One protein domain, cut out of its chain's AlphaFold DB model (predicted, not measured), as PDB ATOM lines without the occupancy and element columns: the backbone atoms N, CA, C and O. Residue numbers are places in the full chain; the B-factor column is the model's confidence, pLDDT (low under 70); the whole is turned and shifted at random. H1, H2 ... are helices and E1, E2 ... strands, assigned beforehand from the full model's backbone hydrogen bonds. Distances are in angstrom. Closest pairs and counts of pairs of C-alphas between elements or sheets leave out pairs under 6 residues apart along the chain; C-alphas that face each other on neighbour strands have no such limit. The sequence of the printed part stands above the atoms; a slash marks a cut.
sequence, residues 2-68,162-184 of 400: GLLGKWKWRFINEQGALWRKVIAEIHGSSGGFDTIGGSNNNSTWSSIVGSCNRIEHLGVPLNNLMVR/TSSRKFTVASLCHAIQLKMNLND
ATOM      1  N   GLY A   2     103.228 -85.162  13.359       56.97
ATOM      2  CA  GLY A   2     101.994 -84.683  14.014       56.97
ATOM      3  C   GLY A   2     102.166 -84.143  15.448       56.97
ATOM      4  O   GLY A   2     101.565 -83.137  15.812       56.97
ATOM      5  N   LEU A   3     103.052 -84.751  16.247       69.38
ATOM      6  CA  LEU A   3     103.419 -84.242  17.580       69.38
ATOM      7  C   LEU A   3     104.158 -82.894  17.536       69.38
ATOM      8  O   LEU A   3     104.075 -82.130  18.489       69.38
ATOM      9  N   LEU A   4     104.858 -82.592  16.440       72.75
ATOM     10  CA  LEU A   4     105.593 -81.336  16.271       72.75
ATOM     11  C   LEU A   4     104.634 -80.197  15.911       72.75
ATOM     12  O   LEU A   4     104.733 -79.118  16.483       72.75
ATOM     13  N   GLY A   5     103.607 -80.470  15.098       74.81
ATOM     14  CA  GLY A   5     102.517 -79.515  14.861       74.81
ATOM     15  C   GLY A   5     101.730 -79.159  16.130       74.81
ATOM     16  O   GLY A   5     101.258 -78.032  16.260       74.81
ATOM     17  N   LYS A   6     101.663 -80.069  17.117       80.62
ATOM     18  CA  LYS A   6     101.065 -79.772  18.432       80.62
ATOM     19  C   LYS A   6     101.800 -78.636  19.148       80.62
ATOM     20  O   LYS A   6     101.162 -77.870  19.859       80.62
ATOM     21  N   TRP A   7     103.115 -78.510  18.974       82.00
ATOM     22  CA  TRP A   7     103.880 -77.423  19.588       82.00
ATOM     23  C   TRP A   7     103.553 -76.069  18.966       82.00
ATOM     24  O   TRP A   7     103.335 -75.124  19.717       82.00
ATOM     25  N   LYS A   8     103.407 -75.995  17.636       85.75
ATOM     26  CA  LYS A   8     102.906 -74.788  16.954       85.75
ATOM     27  C   LYS A   8     101.509 -74.408  17.466       85.75
ATOM     28  O   LYS A   8     101.298 -73.269  17.861       85.75
ATOM     29  N   TRP A   9     100.605 -75.385  17.604       85.94
ATOM     30  CA  TRP A   9      99.266 -75.176  18.181       85.94
ATOM     31  C   TRP A   9      99.286 -74.664  19.630       85.94
ATOM     32  O   TRP A   9      98.526 -73.770  19.993       85.94
ATOM     33  N   ARG A  10     100.142 -75.229  20.487       83.19
ATOM     34  CA  ARG A  10     100.279 -74.753  21.871       83.19
ATOM     35  C   ARG A  10     100.892 -73.357  21.921       83.19
ATOM     36  O   ARG A  10     100.456 -72.549  22.725       83.19
ATOM     37  N   PHE A  11     101.854 -73.063  21.049       83.69
ATOM     38  CA  PHE A  11     102.534 -71.769  21.009       83.69
ATOM     39  C   PHE A  11     101.571 -70.615  20.713       83.69
ATOM     40  O   PHE A  11     101.678 -69.562  21.333       83.69
ATOM     41  N   ILE A  12     100.608 -70.820  19.810       83.44
ATOM     42  CA  ILE A  12      99.620 -69.789  19.454       83.44
ATOM     43  C   ILE A  12      98.491 -69.641  20.488       83.44
ATOM     44  O   ILE A  12      97.978 -68.537  20.666       83.44
ATOM     45  N   ASN A  13      98.121 -70.724  21.183       81.75
ATOM     46  CA  ASN A  13      97.042 -70.721  22.177       81.75
ATOM     47  C   ASN A  13      97.500 -70.280  23.569       81.75
ATOM     48  O   ASN A  13      96.772 -69.603  24.283       81.75
ATOM     49  N   GLU A  14      98.698 -70.677  23.984       79.62
ATOM     50  CA  GLU A  14      99.181 -70.481  25.350       79.62
ATOM     51  C   GLU A  14      99.976 -69.171  25.465       79.62
ATOM     52  O   GLU A  14     101.119 -69.162  25.917       79.62
ATOM     53  N   GLN A  15      99.382 -68.047  25.042       74.06
ATOM     54  CA  GLN A  15     100.083 -66.754  24.996       74.06
ATOM     55  C   GLN A  15     100.601 -66.289  26.366       74.06
ATOM     56  O   GLN A  15     101.660 -65.661  26.441       74.06
ATOM     57  N   GLY A  16      99.880 -66.628  27.439       68.12
ATOM     58  CA  GLY A  16     100.263 -66.330  28.819       68.12
ATOM     59  C   GLY A  16     101.307 -67.282  29.407       68.12
ATOM     60  O   GLY A  16     101.920 -66.949  30.420       68.12
ATOM     61  N   ALA A  17     101.552 -68.439  28.782       64.94
ATOM     62  CA  ALA A  17     102.428 -69.448  29.355       64.94
ATOM     63  C   ALA A  17     103.899 -69.015  29.312       64.94
ATOM     64  O   ALA A  17     104.416 -68.558  28.289       64.94
ATOM     65  N   LEU A  18     104.606 -69.225  30.425       51.78
ATOM     66  CA  LEU A  18     106.006 -68.819  30.582       51.78
ATOM     67  C   LEU A  18     106.920 -69.421  29.509       51.78
ATOM     68  O   LEU A  18     107.750 -68.715  28.943       51.78
ATOM     69  N   TRP A  19     106.733 -70.699  29.164       73.88
ATOM     70  CA  TRP A  19     107.529 -71.348  28.118       73.88
ATOM     71  C   TRP A  19     107.377 -70.640  26.765       73.88
ATOM     72  O   TRP A  19     108.361 -70.473  26.049       73.88
ATOM     73  N   ARG A  20     106.167 -70.170  26.433       78.12
ATOM     74  CA  ARG A  20     105.897 -69.429  25.200       78.12
ATOM     75  C   ARG A  20     106.610 -68.085  25.232       78.12
ATOM     76  O   ARG A  20     107.227 -67.726  24.235       78.12
ATOM     77  N   LYS A  21     106.546 -67.359  26.357       68.56
ATOM     78  CA  LYS A  21     107.234 -66.066  26.534       68.56
ATOM     79  C   LYS A  21     108.750 -66.210  26.360       68.56
ATOM     80  O   LYS A  21     109.343 -65.449  25.608       68.56
ATOM     81  N   VAL A  22     109.355 -67.234  26.970       64.62
ATOM     82  CA  VAL A  22     110.791 -67.541  26.817       64.62
ATOM     83  C   VAL A  22     111.146 -67.819  25.358       64.62
ATOM     84  O   VAL A  22     112.110 -67.268  24.840       64.62
ATOM     85  N   ILE A  23     110.359 -68.647  24.670       67.69
ATOM     86  CA  ILE A  23     110.588 -68.929  23.252       67.69
ATOM     87  C   ILE A  23     110.437 -67.668  22.395       67.69
ATOM     88  O   ILE A  23     111.246 -67.459  21.495       67.69
ATOM     89  N   ALA A  24     109.431 -66.835  22.665       69.88
ATOM     90  CA  ALA A  24     109.198 -65.605  21.916       69.88
ATOM     91  C   ALA A  24     110.337 -64.586  22.098       69.88
ATOM     92  O   ALA A  24     110.704 -63.884  21.164       69.88
ATOM     93  N   GLU A  25     110.937 -64.547  23.283       66.62
ATOM     94  CA  GLU A  25     112.103 -63.715  23.575       66.62
ATOM     95  C   GLU A  25     113.359 -64.185  22.818       66.62
ATOM     96  O   GLU A  25     114.150 -63.374  22.350       66.62
ATOM     97  N   ILE A  26     113.544 -65.504  22.674       62.34
ATOM     98  CA  ILE A  26     114.722 -66.088  22.007       62.34
ATOM     99  C   ILE A  26     114.580 -66.062  20.479       62.34
ATOM    100  O   ILE A  26     115.547 -65.815  19.763       62.34
ATOM    101  N   HIS A  27     113.386 -66.369  19.973       68.25
ATOM    102  CA  HIS A  27     113.134 -66.634  18.554       68.25
ATOM    103  C   HIS A  27     112.233 -65.585  17.880       68.25
ATOM    104  O   HIS A  27     111.837 -65.768  16.729       68.25
ATOM    105  N   GLY A  28     111.903 -64.492  18.573       71.06
ATOM    106  CA  GLY A  28     110.976 -63.459  18.105       71.06
ATOM    107  C   GLY A  28     109.513 -63.776  18.433       71.06
ATOM    108  O   GLY A  28     109.162 -64.899  18.790       71.06
ATOM    109  N   SER A  29     108.627 -62.788  18.291       74.50
ATOM    110  CA  SER A  29     107.219 -62.856  18.733       74.50
ATOM    111  C   SER A  29     106.421 -64.049  18.185       74.50
ATOM    112  O   SER A  29     105.517 -64.550  18.862       74.50
ATOM    113  N   SER A  30     106.775 -64.537  16.994       77.50
ATOM    114  CA  SER A  30     106.185 -65.718  16.354       77.50
ATOM    115  C   SER A  30     106.947 -67.019  16.603       77.50
ATOM    116  O   SER A  30     106.653 -68.040  15.988       77.50
ATOM    117  N   GLY A  31     107.937 -67.018  17.497       73.50
ATOM    118  CA  GLY A  31     108.743 -68.193  17.822       73.50
ATOM    119  C   GLY A  31     109.568 -68.703  16.639       73.50
ATOM    120  O   GLY A  31     109.926 -69.877  16.616       73.50
ATOM    121  N   GLY A  32     109.835 -67.864  15.635       80.25
ATOM    122  CA  GLY A  32     110.537 -68.246  14.408       80.25
ATOM    123  C   GLY A  32     109.682 -69.004  13.384       80.25
ATOM    124  O   GLY A  32     110.217 -69.462  12.378       80.25
ATOM    125  N   PHE A  33     108.367 -69.148  13.591       78.50
ATOM    126  CA  PHE A  33     107.496 -69.805  12.606       78.50
ATOM    127  C   PHE A  33     107.265 -68.973  11.333       78.50
ATOM    128  O   PHE A  33     106.888 -69.554  10.319       78.50
ATOM    129  N   ASP A  34     107.532 -67.661  11.362       70.31
ATOM    130  CA  ASP A  34     107.362 -66.769  10.200       70.31
ATOM    131  C   ASP A  34     108.655 -66.572   9.389       70.31
ATOM    132  O   ASP A  34     108.633 -66.003   8.298       70.31
ATOM    133  N   THR A  35     109.807 -67.015   9.903       63.09
ATOM    134  CA  THR A  35     111.084 -66.867   9.194       63.09
ATOM    135  C   THR A  35     111.208 -67.910   8.086       63.09
ATOM    136  O   THR A  35     111.403 -69.103   8.342       63.09
ATOM    137  N   ILE A  36     111.116 -67.445   6.836       50.97
ATOM    138  CA  ILE A  36     111.402 -68.232   5.633       50.97
ATOM    139  C   ILE A  36     112.924 -68.355   5.513       50.97
ATOM    140  O   ILE A  36     113.605 -67.469   5.011       50.97
ATOM    141  N   GLY A  37     113.459 -69.447   6.048       50.34
ATOM    142  CA  GLY A  37     114.897 -69.684   6.153       50.34
ATOM    143  C   GLY A  37     115.206 -70.147   7.563       50.34
ATOM    144  O   GLY A  37     115.226 -69.347   8.493       50.34
ATOM    145  N   GLY A  38     115.341 -71.465   7.728       48.38
ATOM    146  CA  GLY A  38     115.507 -72.097   9.034       48.38
ATOM    147  C   GLY A  38     116.597 -71.419   9.860       48.38
ATOM    148  O   GLY A  38     117.654 -71.074   9.340       48.38
ATOM    149  N   SER A  39     116.344 -71.223  11.156       45.66
ATOM    150  CA  SER A  39     117.374 -70.674  12.036       45.66
ATOM    151  C   SER A  39     118.585 -71.613  12.026       45.66
ATOM    152  O   SER A  39     118.424 -72.793  12.344       45.66
ATOM    153  N   ASN A  40     119.782 -71.089  11.755       44.16
ATOM    154  CA  ASN A  40     121.067 -71.810  11.784       44.16
ATOM    155  C   ASN A  40     121.483 -72.327  13.180       44.16
ATOM    156  O   ASN A  40     122.614 -72.761  13.384       44.16
ATOM    157  N   ASN A  41     120.575 -72.301  14.154       49.38
ATOM    158  CA  ASN A  41     120.836 -72.724  15.517       49.38
ATOM    159  C   ASN A  41     120.433 -74.191  15.673       49.38
ATOM    160  O   ASN A  41     119.288 -74.561  15.410       49.38
ATOM    161  N   ASN A  42     121.355 -75.023  16.159       55.16
ATOM    162  CA  ASN A  42     121.172 -76.467  16.342       55.16
ATOM    163  C   ASN A  42     120.293 -76.808  17.570       55.16
ATOM    164  O   ASN A  42     120.598 -77.706  18.353       55.16
ATOM    165  N   SER A  43     119.226 -76.036  17.793       60.34
ATOM    166  CA  SER A  43     118.361 -76.153  18.966       60.34
ATOM    167  C   SER A  43     117.172 -77.084  18.714       60.34
ATOM    168  O   SER A  43     116.683 -77.253  17.590       60.34
ATOM    169  N   THR A  44     116.648 -77.672  19.791       64.38
ATOM    170  CA  THR A  44     115.429 -78.489  19.737       64.38
ATOM    171  C   THR A  44     114.229 -77.686  19.225       64.38
ATOM    172  O   THR A  44     113.420 -78.223  18.472       64.38
ATOM    173  N   TRP A  45     114.129 -76.398  19.572       76.25
ATOM    174  CA  TRP A  45     113.058 -75.529  19.080       76.25
ATOM    175  C   TRP A  45     113.182 -75.267  17.574       76.25
ATOM    176  O   TRP A  45     112.217 -75.438  16.831       76.25
ATOM    177  N   SER A  46     114.393 -74.988  17.093       71.00
ATOM    178  CA  SER A  46     114.694 -74.841  15.663       71.00
ATOM    179  C   SER A  46     114.329 -76.096  14.857       71.00
ATOM    180  O   SER A  46     113.809 -75.991  13.748       71.00
ATOM    181  N   SER A  47     114.495 -77.290  15.438       67.56
ATOM    182  CA  SER A  47     114.052 -78.557  14.830       67.56
ATOM    183  C   SER A  47     112.521 -78.676  14.737       67.56
ATOM    184  O   SER A  47     112.000 -79.229  13.763       67.56
ATOM    185  N   ILE A  48     111.782 -78.152  15.725       74.31
ATOM    186  CA  ILE A  48     110.309 -78.092  15.707       74.31
ATOM    187  C   ILE A  48     109.839 -77.146  14.600       74.31
ATOM    188  O   ILE A  48     108.994 -77.537  13.791       74.31
ATOM    189  N   VAL A  49     110.410 -75.940  14.536       78.62
ATOM    190  CA  VAL A  49     110.120 -74.944  13.492       78.62
ATOM    191  C   VAL A  49     110.420 -75.522  12.109       78.62
ATOM    192  O   VAL A  49     109.535 -75.565  11.258       78.62
ATOM    193  N   GLY A  50     111.615 -76.087  11.911       75.31
ATOM    194  CA  GLY A  50     112.007 -76.719  10.650       75.31
ATOM    195  C   GLY A  50     111.080 -77.866  10.240       75.31
ATOM    196  O   GLY A  50     110.737 -78.009   9.067       75.31
ATOM    197  N   SER A  51     110.591 -78.648  11.203       76.44
ATOM    198  CA  SER A  51     109.613 -79.704  10.932       76.44
ATOM    199  C   SER A  51     108.244 -79.158  10.531       76.44
ATOM    200  O   SER A  51     107.599 -79.743   9.664       76.44
ATOM    201  N   CYS A  52     107.792 -78.053  11.131       80.56
ATOM    202  CA  CYS A  52     106.552 -77.389  10.729       80.56
ATOM    203  C   CYS A  52     106.673 -76.824   9.312       80.56
ATOM    204  O   CYS A  52     105.806 -77.090   8.484       80.56
ATOM    205  N   ASN A  53     107.795 -76.179   8.994       80.44
ATOM    206  CA  ASN A  53     108.067 -75.682   7.646       80.44
ATOM    207  C   ASN A  53     108.094 -76.836   6.638       80.44
ATOM    208  O   ASN A  53     107.524 -76.729   5.558       80.44
ATOM    209  N   ARG A  54     108.680 -77.991   6.981       78.31
ATOM    210  CA  ARG A  54     108.664 -79.176   6.107       78.31
ATOM    211  C   ARG A  54     107.248 -79.704   5.846       78.31
ATOM    212  O   ARG A  54     106.994 -80.193   4.753       78.31
ATOM    213  N   ILE A  55     106.329 -79.611   6.811       78.62
ATOM    214  CA  ILE A  55     104.910 -79.967   6.608       78.62
ATOM    215  C   ILE A  55     104.261 -79.015   5.595       78.62
ATOM    216  O   ILE A  55     103.534 -79.471   4.715       78.62
ATOM    217  N   GLU A  56     104.581 -77.724   5.669       81.38
ATOM    218  CA  GLU A  56     104.107 -76.731   4.700       81.38
ATOM    219  C   GLU A  56     104.646 -77.020   3.288       81.38
ATOM    220  O   GLU A  56     103.866 -77.043   2.337       81.38
ATOM    221  N   HIS A  57     105.927 -77.390   3.157       78.94
ATOM    222  CA  HIS A  57     106.520 -77.828   1.881       78.94
ATOM    223  C   HIS A  57     105.902 -79.124   1.325       78.94
ATOM    224  O   HIS A  57     105.921 -79.340   0.118       78.94
ATOM    225  N   LEU A  58     105.325 -79.982   2.175       76.06
ATOM    226  CA  LEU A  58     104.578 -81.178   1.756       76.06
ATOM    227  C   LEU A  58     103.148 -80.853   1.278       76.06
ATOM    228  O   LEU A  58     102.346 -81.759   1.052       76.06
ATOM    229  N   GLY A  59     102.797 -79.571   1.148       78.50
ATOM    230  CA  GLY A  59     101.480 -79.134   0.693       78.50
ATOM    231  C   GLY A  59     100.397 -79.209   1.770       78.50
ATOM    232  O   GLY A  59      99.210 -79.239   1.440       78.50
ATOM    233  N   VAL A  60     100.784 -79.250   3.051       82.88
ATOM    234  CA  VAL A  60      99.875 -79.110   4.197       82.88
ATOM    235  C   VAL A  60     100.142 -77.749   4.855       82.88
ATOM    236  O   VAL A  60     100.996 -77.654   5.738       82.88
ATOM    237  N   PRO A  61      99.446 -76.674   4.441       80.81
ATOM    238  CA  PRO A  61      99.701 -75.327   4.946       80.81
ATOM    239  C   PRO A  61      99.191 -75.186   6.386       80.81
ATOM    240  O   PRO A  61      98.036 -74.834   6.613       80.81
ATOM    241  N   LEU A  62     100.044 -75.473   7.378       79.44
ATOM    242  CA  LEU A  62      99.685 -75.467   8.804       79.44
ATOM    243  C   LEU A  62      99.056 -74.144   9.256       79.44
ATOM    244  O   LEU A  62      98.095 -74.178  10.021       79.44
ATOM    245  N   ASN A  63      99.559 -73.010   8.765       77.94
ATOM    246  CA  ASN A  63      98.999 -71.686   9.056       77.94
ATOM    247  C   ASN A  63      97.530 -71.554   8.622       77.94
ATOM    248  O   ASN A  63      96.749 -70.921   9.317       77.94
ATOM    249  N   ASN A  64      97.121 -72.215   7.537       78.94
ATOM    250  CA  ASN A  64      95.734 -72.178   7.058       78.94
ATOM    251  C   ASN A  64      94.828 -73.146   7.837       78.94
ATOM    252  O   ASN A  64      93.603 -73.080   7.742       78.94
ATOM    253  N   LEU A  65      95.422 -74.086   8.577       82.50
ATOM    254  CA  LEU A  65      94.690 -75.054   9.389       82.50
ATOM    255  C   LEU A  65      94.422 -74.558  10.812       82.50
ATOM    256  O   LEU A  65      93.529 -75.078  11.482       82.50
ATOM    257  N   MET A  66      95.200 -73.578  11.271       85.56
ATOM    258  CA  MET A  66      95.062 -72.924  12.569       85.56
ATOM    259  C   MET A  66      94.471 -71.539  12.331       85.56
ATOM    260  O   MET A  66      95.202 -70.609  12.021       85.56
ATOM    261  N   VAL A  67      93.152 -71.405  12.439       83.25
ATOM    262  CA  VAL A  67      92.457 -70.145  12.143       83.25
ATOM    263  C   VAL A  67      92.034 -69.487  13.444       83.25
ATOM    264  O   VAL A  67      91.536 -70.157  14.349       83.25
ATOM    265  N   ARG A  68      92.228 -68.173  13.551       85.31
ATOM    266  CA  ARG A  68      91.785 -67.416  14.716       85.31
ATOM    267  C   ARG A  68      90.307 -67.068  14.570       85.31
ATOM    268  O   ARG A  68      89.919 -66.390  13.625       85.31
ATOM    269  N   THR A 162      89.094 -80.809  11.986       84.94
ATOM    270  CA  THR A 162      88.178 -81.561  12.851       84.94
ATOM    271  C   THR A 162      86.873 -80.800  13.025       84.94
ATOM    272  O   THR A 162      86.860 -79.586  13.215       84.94
ATOM    273  N   SER A 163      85.755 -81.528  13.034       82.12
ATOM    274  CA  SER A 163      84.438 -80.961  13.349       82.12
ATOM    275  C   SER A 163      84.383 -80.375  14.762       82.12
ATOM    276  O   SER A 163      83.700 -79.386  14.999       82.12
ATOM    277  N   SER A 164      85.162 -80.936  15.692       84.31
ATOM    278  CA  SER A 164      85.299 -80.433  17.060       84.31
ATOM    279  C   SER A 164      86.077 -79.120  17.170       84.31
ATOM    280  O   SER A 164      86.179 -78.589  18.274       84.31
ATOM    281  N   ARG A 165      86.680 -78.630  16.072       85.81
ATOM    282  CA  ARG A 165      87.562 -77.450  16.025       85.81
ATOM    283  C   ARG A 165      88.773 -77.519  16.960       85.81
ATOM    284  O   ARG A 165      89.482 -76.533  17.147       85.81
ATOM    285  N   LYS A 166      89.052 -78.694  17.532       85.44
ATOM    286  CA  LYS A 166      90.173 -78.948  18.439       85.44
ATOM    287  C   LYS A 166      91.288 -79.669  17.704       85.44
ATOM    288  O   LYS A 166      91.050 -80.646  16.986       85.44
ATOM    289  N   PHE A 167      92.518 -79.229  17.943       83.50
ATOM    290  CA  PHE A 167      93.695 -79.877  17.386       83.50
ATOM    291  C   PHE A 167      93.815 -81.323  17.874       83.50
ATOM    292  O   PHE A 167      93.810 -81.601  19.075       83.50
ATOM    293  N   THR A 168      94.014 -82.246  16.933       81.94
ATOM    294  CA  THR A 168      94.398 -83.625  17.245       81.94
ATOM    295  C   THR A 168      95.589 -84.042  16.399       81.94
ATOM    296  O   THR A 168      95.640 -83.795  15.193       81.94
ATOM    297  N   VAL A 169      96.532 -84.748  17.025       77.50
ATOM    298  CA  VAL A 169      97.701 -85.307  16.330       77.50
ATOM    299  C   VAL A 169      97.261 -86.250  15.206       77.50
ATOM    300  O   VAL A 169      97.866 -86.238  14.141       77.50
ATOM    301  N   ALA A 170      96.185 -87.013  15.424       79.50
ATOM    302  CA  ALA A 170      95.622 -87.928  14.436       79.50
ATOM    303  C   ALA A 170      95.172 -87.202  13.160       79.50
ATOM    304  O   ALA A 170      95.579 -87.600  12.074       79.50
ATOM    305  N   SER A 171      94.414 -86.105  13.284       83.19
ATOM    306  CA  SER A 171      93.947 -85.340  12.116       83.19
ATOM    307  C   SER A 171      95.098 -84.750  11.295       83.19
ATOM    308  O   SER A 171      95.087 -84.839  10.070       83.19
ATOM    309  N   LEU A 172      96.138 -84.223  11.954       82.44
ATOM    310  CA  LEU A 172      97.322 -83.715  11.261       82.44
ATOM    311  C   LEU A 172      98.111 -84.846  10.585       82.44
ATOM    312  O   LEU A 172      98.528 -84.705   9.439       82.44
ATOM    313  N   CYS A 173      98.309 -85.976  11.271       79.75
ATOM    314  CA  CYS A 173      98.963 -87.141  10.675       79.75
ATOM    315  C   CYS A 173      98.203 -87.648   9.444       79.75
ATOM    316  O   CYS A 173      98.836 -87.939   8.436       79.75
ATOM    317  N   HIS A 174      96.872 -87.700   9.507       81.88
ATOM    318  CA  HIS A 174      96.040 -88.118   8.384       81.88
ATOM    319  C   HIS A 174      96.162 -87.163   7.188       81.88
ATOM    320  O   HIS A 174      96.370 -87.619   6.069       81.88
ATOM    321  N   ALA A 175      96.132 -85.844   7.409       83.19
ATOM    322  CA  ALA A 175      96.327 -84.865   6.335       83.19
ATOM    323  C   ALA A 175      97.710 -84.974   5.671       83.19
ATOM    324  O   ALA A 175      97.818 -84.909   4.448       83.19
ATOM    325  N   ILE A 176      98.761 -85.192   6.467       81.25
ATOM    326  CA  ILE A 176     100.112 -85.449   5.948       81.25
ATOM    327  C   ILE A 176     100.124 -86.741   5.126       81.25
ATOM    328  O   ILE A 176     100.673 -86.761   4.029       81.25
ATOM    329  N   GLN A 177      99.495 -87.802   5.629       76.81
ATOM    330  CA  GLN A 177      99.436 -89.093   4.950       76.81
ATOM    331  C   GLN A 177      98.685 -89.013   3.619       76.81
ATOM    332  O   GLN A 177      99.168 -89.555   2.635       76.81
ATOM    333  N   LEU A 178      97.563 -88.291   3.549       80.00
ATOM    334  CA  LEU A 178      96.849 -88.057   2.290       80.00
ATOM    335  C   LEU A 178      97.729 -87.334   1.264       80.00
ATOM    336  O   LEU A 178      97.718 -87.695   0.093       80.00
ATOM    337  N   LYS A 179      98.529 -86.351   1.692       78.25
ATOM    338  CA  LYS A 179      99.465 -85.658   0.794       78.25
ATOM    339  C   LYS A 179     100.646 -86.527   0.368       78.25
ATOM    340  O   LYS A 179     101.095 -86.398  -0.763       78.25
ATOM    341  N   MET A 180     101.110 -87.429   1.230       67.94
ATOM    342  CA  MET A 180     102.154 -88.403   0.893       67.94
ATOM    343  C   MET A 180     101.644 -89.516  -0.038       67.94
ATOM    344  O   MET A 180     102.369 -89.934  -0.933       67.94
ATOM    345  N   ASN A 181     100.395 -89.959   0.136       61.19
ATOM    346  CA  ASN A 181      99.785 -91.057  -0.624       61.19
ATOM    347  C   ASN A 181      99.209 -90.636  -1.987       61.19
ATOM    348  O   ASN A 181      98.781 -91.496  -2.749       61.19
ATOM    349  N   LEU A 182      99.220 -89.346  -2.339       50.97
ATOM    350  CA  LEU A 182      98.828 -88.888  -3.679       50.97
ATOM    351  C   LEU A 182      99.870 -89.198  -4.773       50.97
ATOM    352  O   LEU A 182      99.622 -88.871  -5.929       50.97
ATOM    353  N   ASN A 183     100.983 -89.865  -4.441       49.03
ATOM    354  CA  ASN A 183     101.999 -90.281  -5.412       49.03
ATOM    355  C   ASN A 183     102.121 -91.795  -5.637       49.03
ATOM    356  O   ASN A 183     102.914 -92.183  -6.489       49.03
ATOM    357  N   ASP A 184     101.372 -92.657  -4.939       42.75
ATOM    358  CA  ASP A 184     101.445 -94.096  -5.222       42.75
ATOM    359  C   ASP A 184     100.199 -94.856  -4.745       42.75
ATOM    360  O   ASP A 184     100.013 -95.124  -3.557       42.75
TER     361      ASP A 184
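What this domain is: This is residues 2 to 68 and 162 to 184 of the 400 residues of the protein "RNA-directed DNA polymerase, eukaryota, Reverse transcriptase zinc-binding domain protein" of Artemisia annua (UniProt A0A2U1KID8). Two helices, H3 and H1, cross almost at right angles in the middle; H5 meets the first residues of H1 at a steep corner toward one end of the domain, and H2 stands near the last part of H1 at the other end. A long loop, residues 28 to 43, leads from H2 back to H3, while the short H4 and E1 lie near H1; few contacts join the helices. The printed part has 90 residues, with five named helices and one named strand in the order H1, H2, H3, H4, E1, H5, and its class is mostly helix. It is compact, with a radius of gyration of the C-alphas of 13.6 A, and spans 42 by 32 by 18 A.

How they stand to each other: Begin at H3, residues 44 to 57, the longest helix. With its residues 48 to 52 alone it touches H1, residues 2 to 13, of which residues 4 to 8 alone take part; the closest C-alphas are those of Leu 4 and Ile 48, 5.8 A apart, and the lines stand about perpendicular at 76 degrees. Look next at H5, residues 169 to 181: its residues 169 to 173 alone touch residues 2 to 6 of H1, closest at the C-alphas of Gly 2 and Val 169, 4.9 A apart, with a steep tilt of 53 degrees, opposite ways. H5 is close to H3 but not clearly touching, with the closest C-alphas, those of Ile 55 and Ile 176, 7.3 A apart. H2, residues 18 to 27, is close to H1 but not clearly touching: the closest C-alphas, of Phe 11 and Arg 20, are 5.9 A apart, and the lines are about perpendicular at 81 degrees. H4, residues 62 to 65, and H3 only just touch, and only at the corner, with 3 pairs of C-alphas within 8 A; the closest are those of Glu 56 and Leu 62, 6.2 A apart. E1, residues 66 to 68, pairs with no named strand; its closest C-alpha to H1 is that of Met 66, 7.4 A from that of Trp 9. H2 and H5 are apart. In H2, H3 and H5 every O i to N i+4 pair is within hydrogen-bond range, in H1 6 of 8 are, and H4 is too short for such a pair.

Where its parts are: Find C-alpha 44 at (115.429, -78.489, 19.737); from there H3 runs 20.0 A to C-alpha 57. H1 begins at C-alpha 2, at (101.994, -84.683, 14.014), and covers 16.9 A; H2 covers 14.2 A. H5 covers 18.0 A and ends at C-alpha 181, at (99.785, -91.057, -0.624).

The domain as a whole: The two C-alphas farthest apart, of Leu 18 and Asp 184, are 44.1 A apart. Residues 69 to 161 are not printed, and C-alphas 68 and 162 stand 14.7 A apart across this cut. H2 to H3 is a long link of 16 residues. The mean pLDDT of the printed part is 73.2; look for values under 70 at, among others, residues 21 to 27, 35 to 44 and 180 to 184.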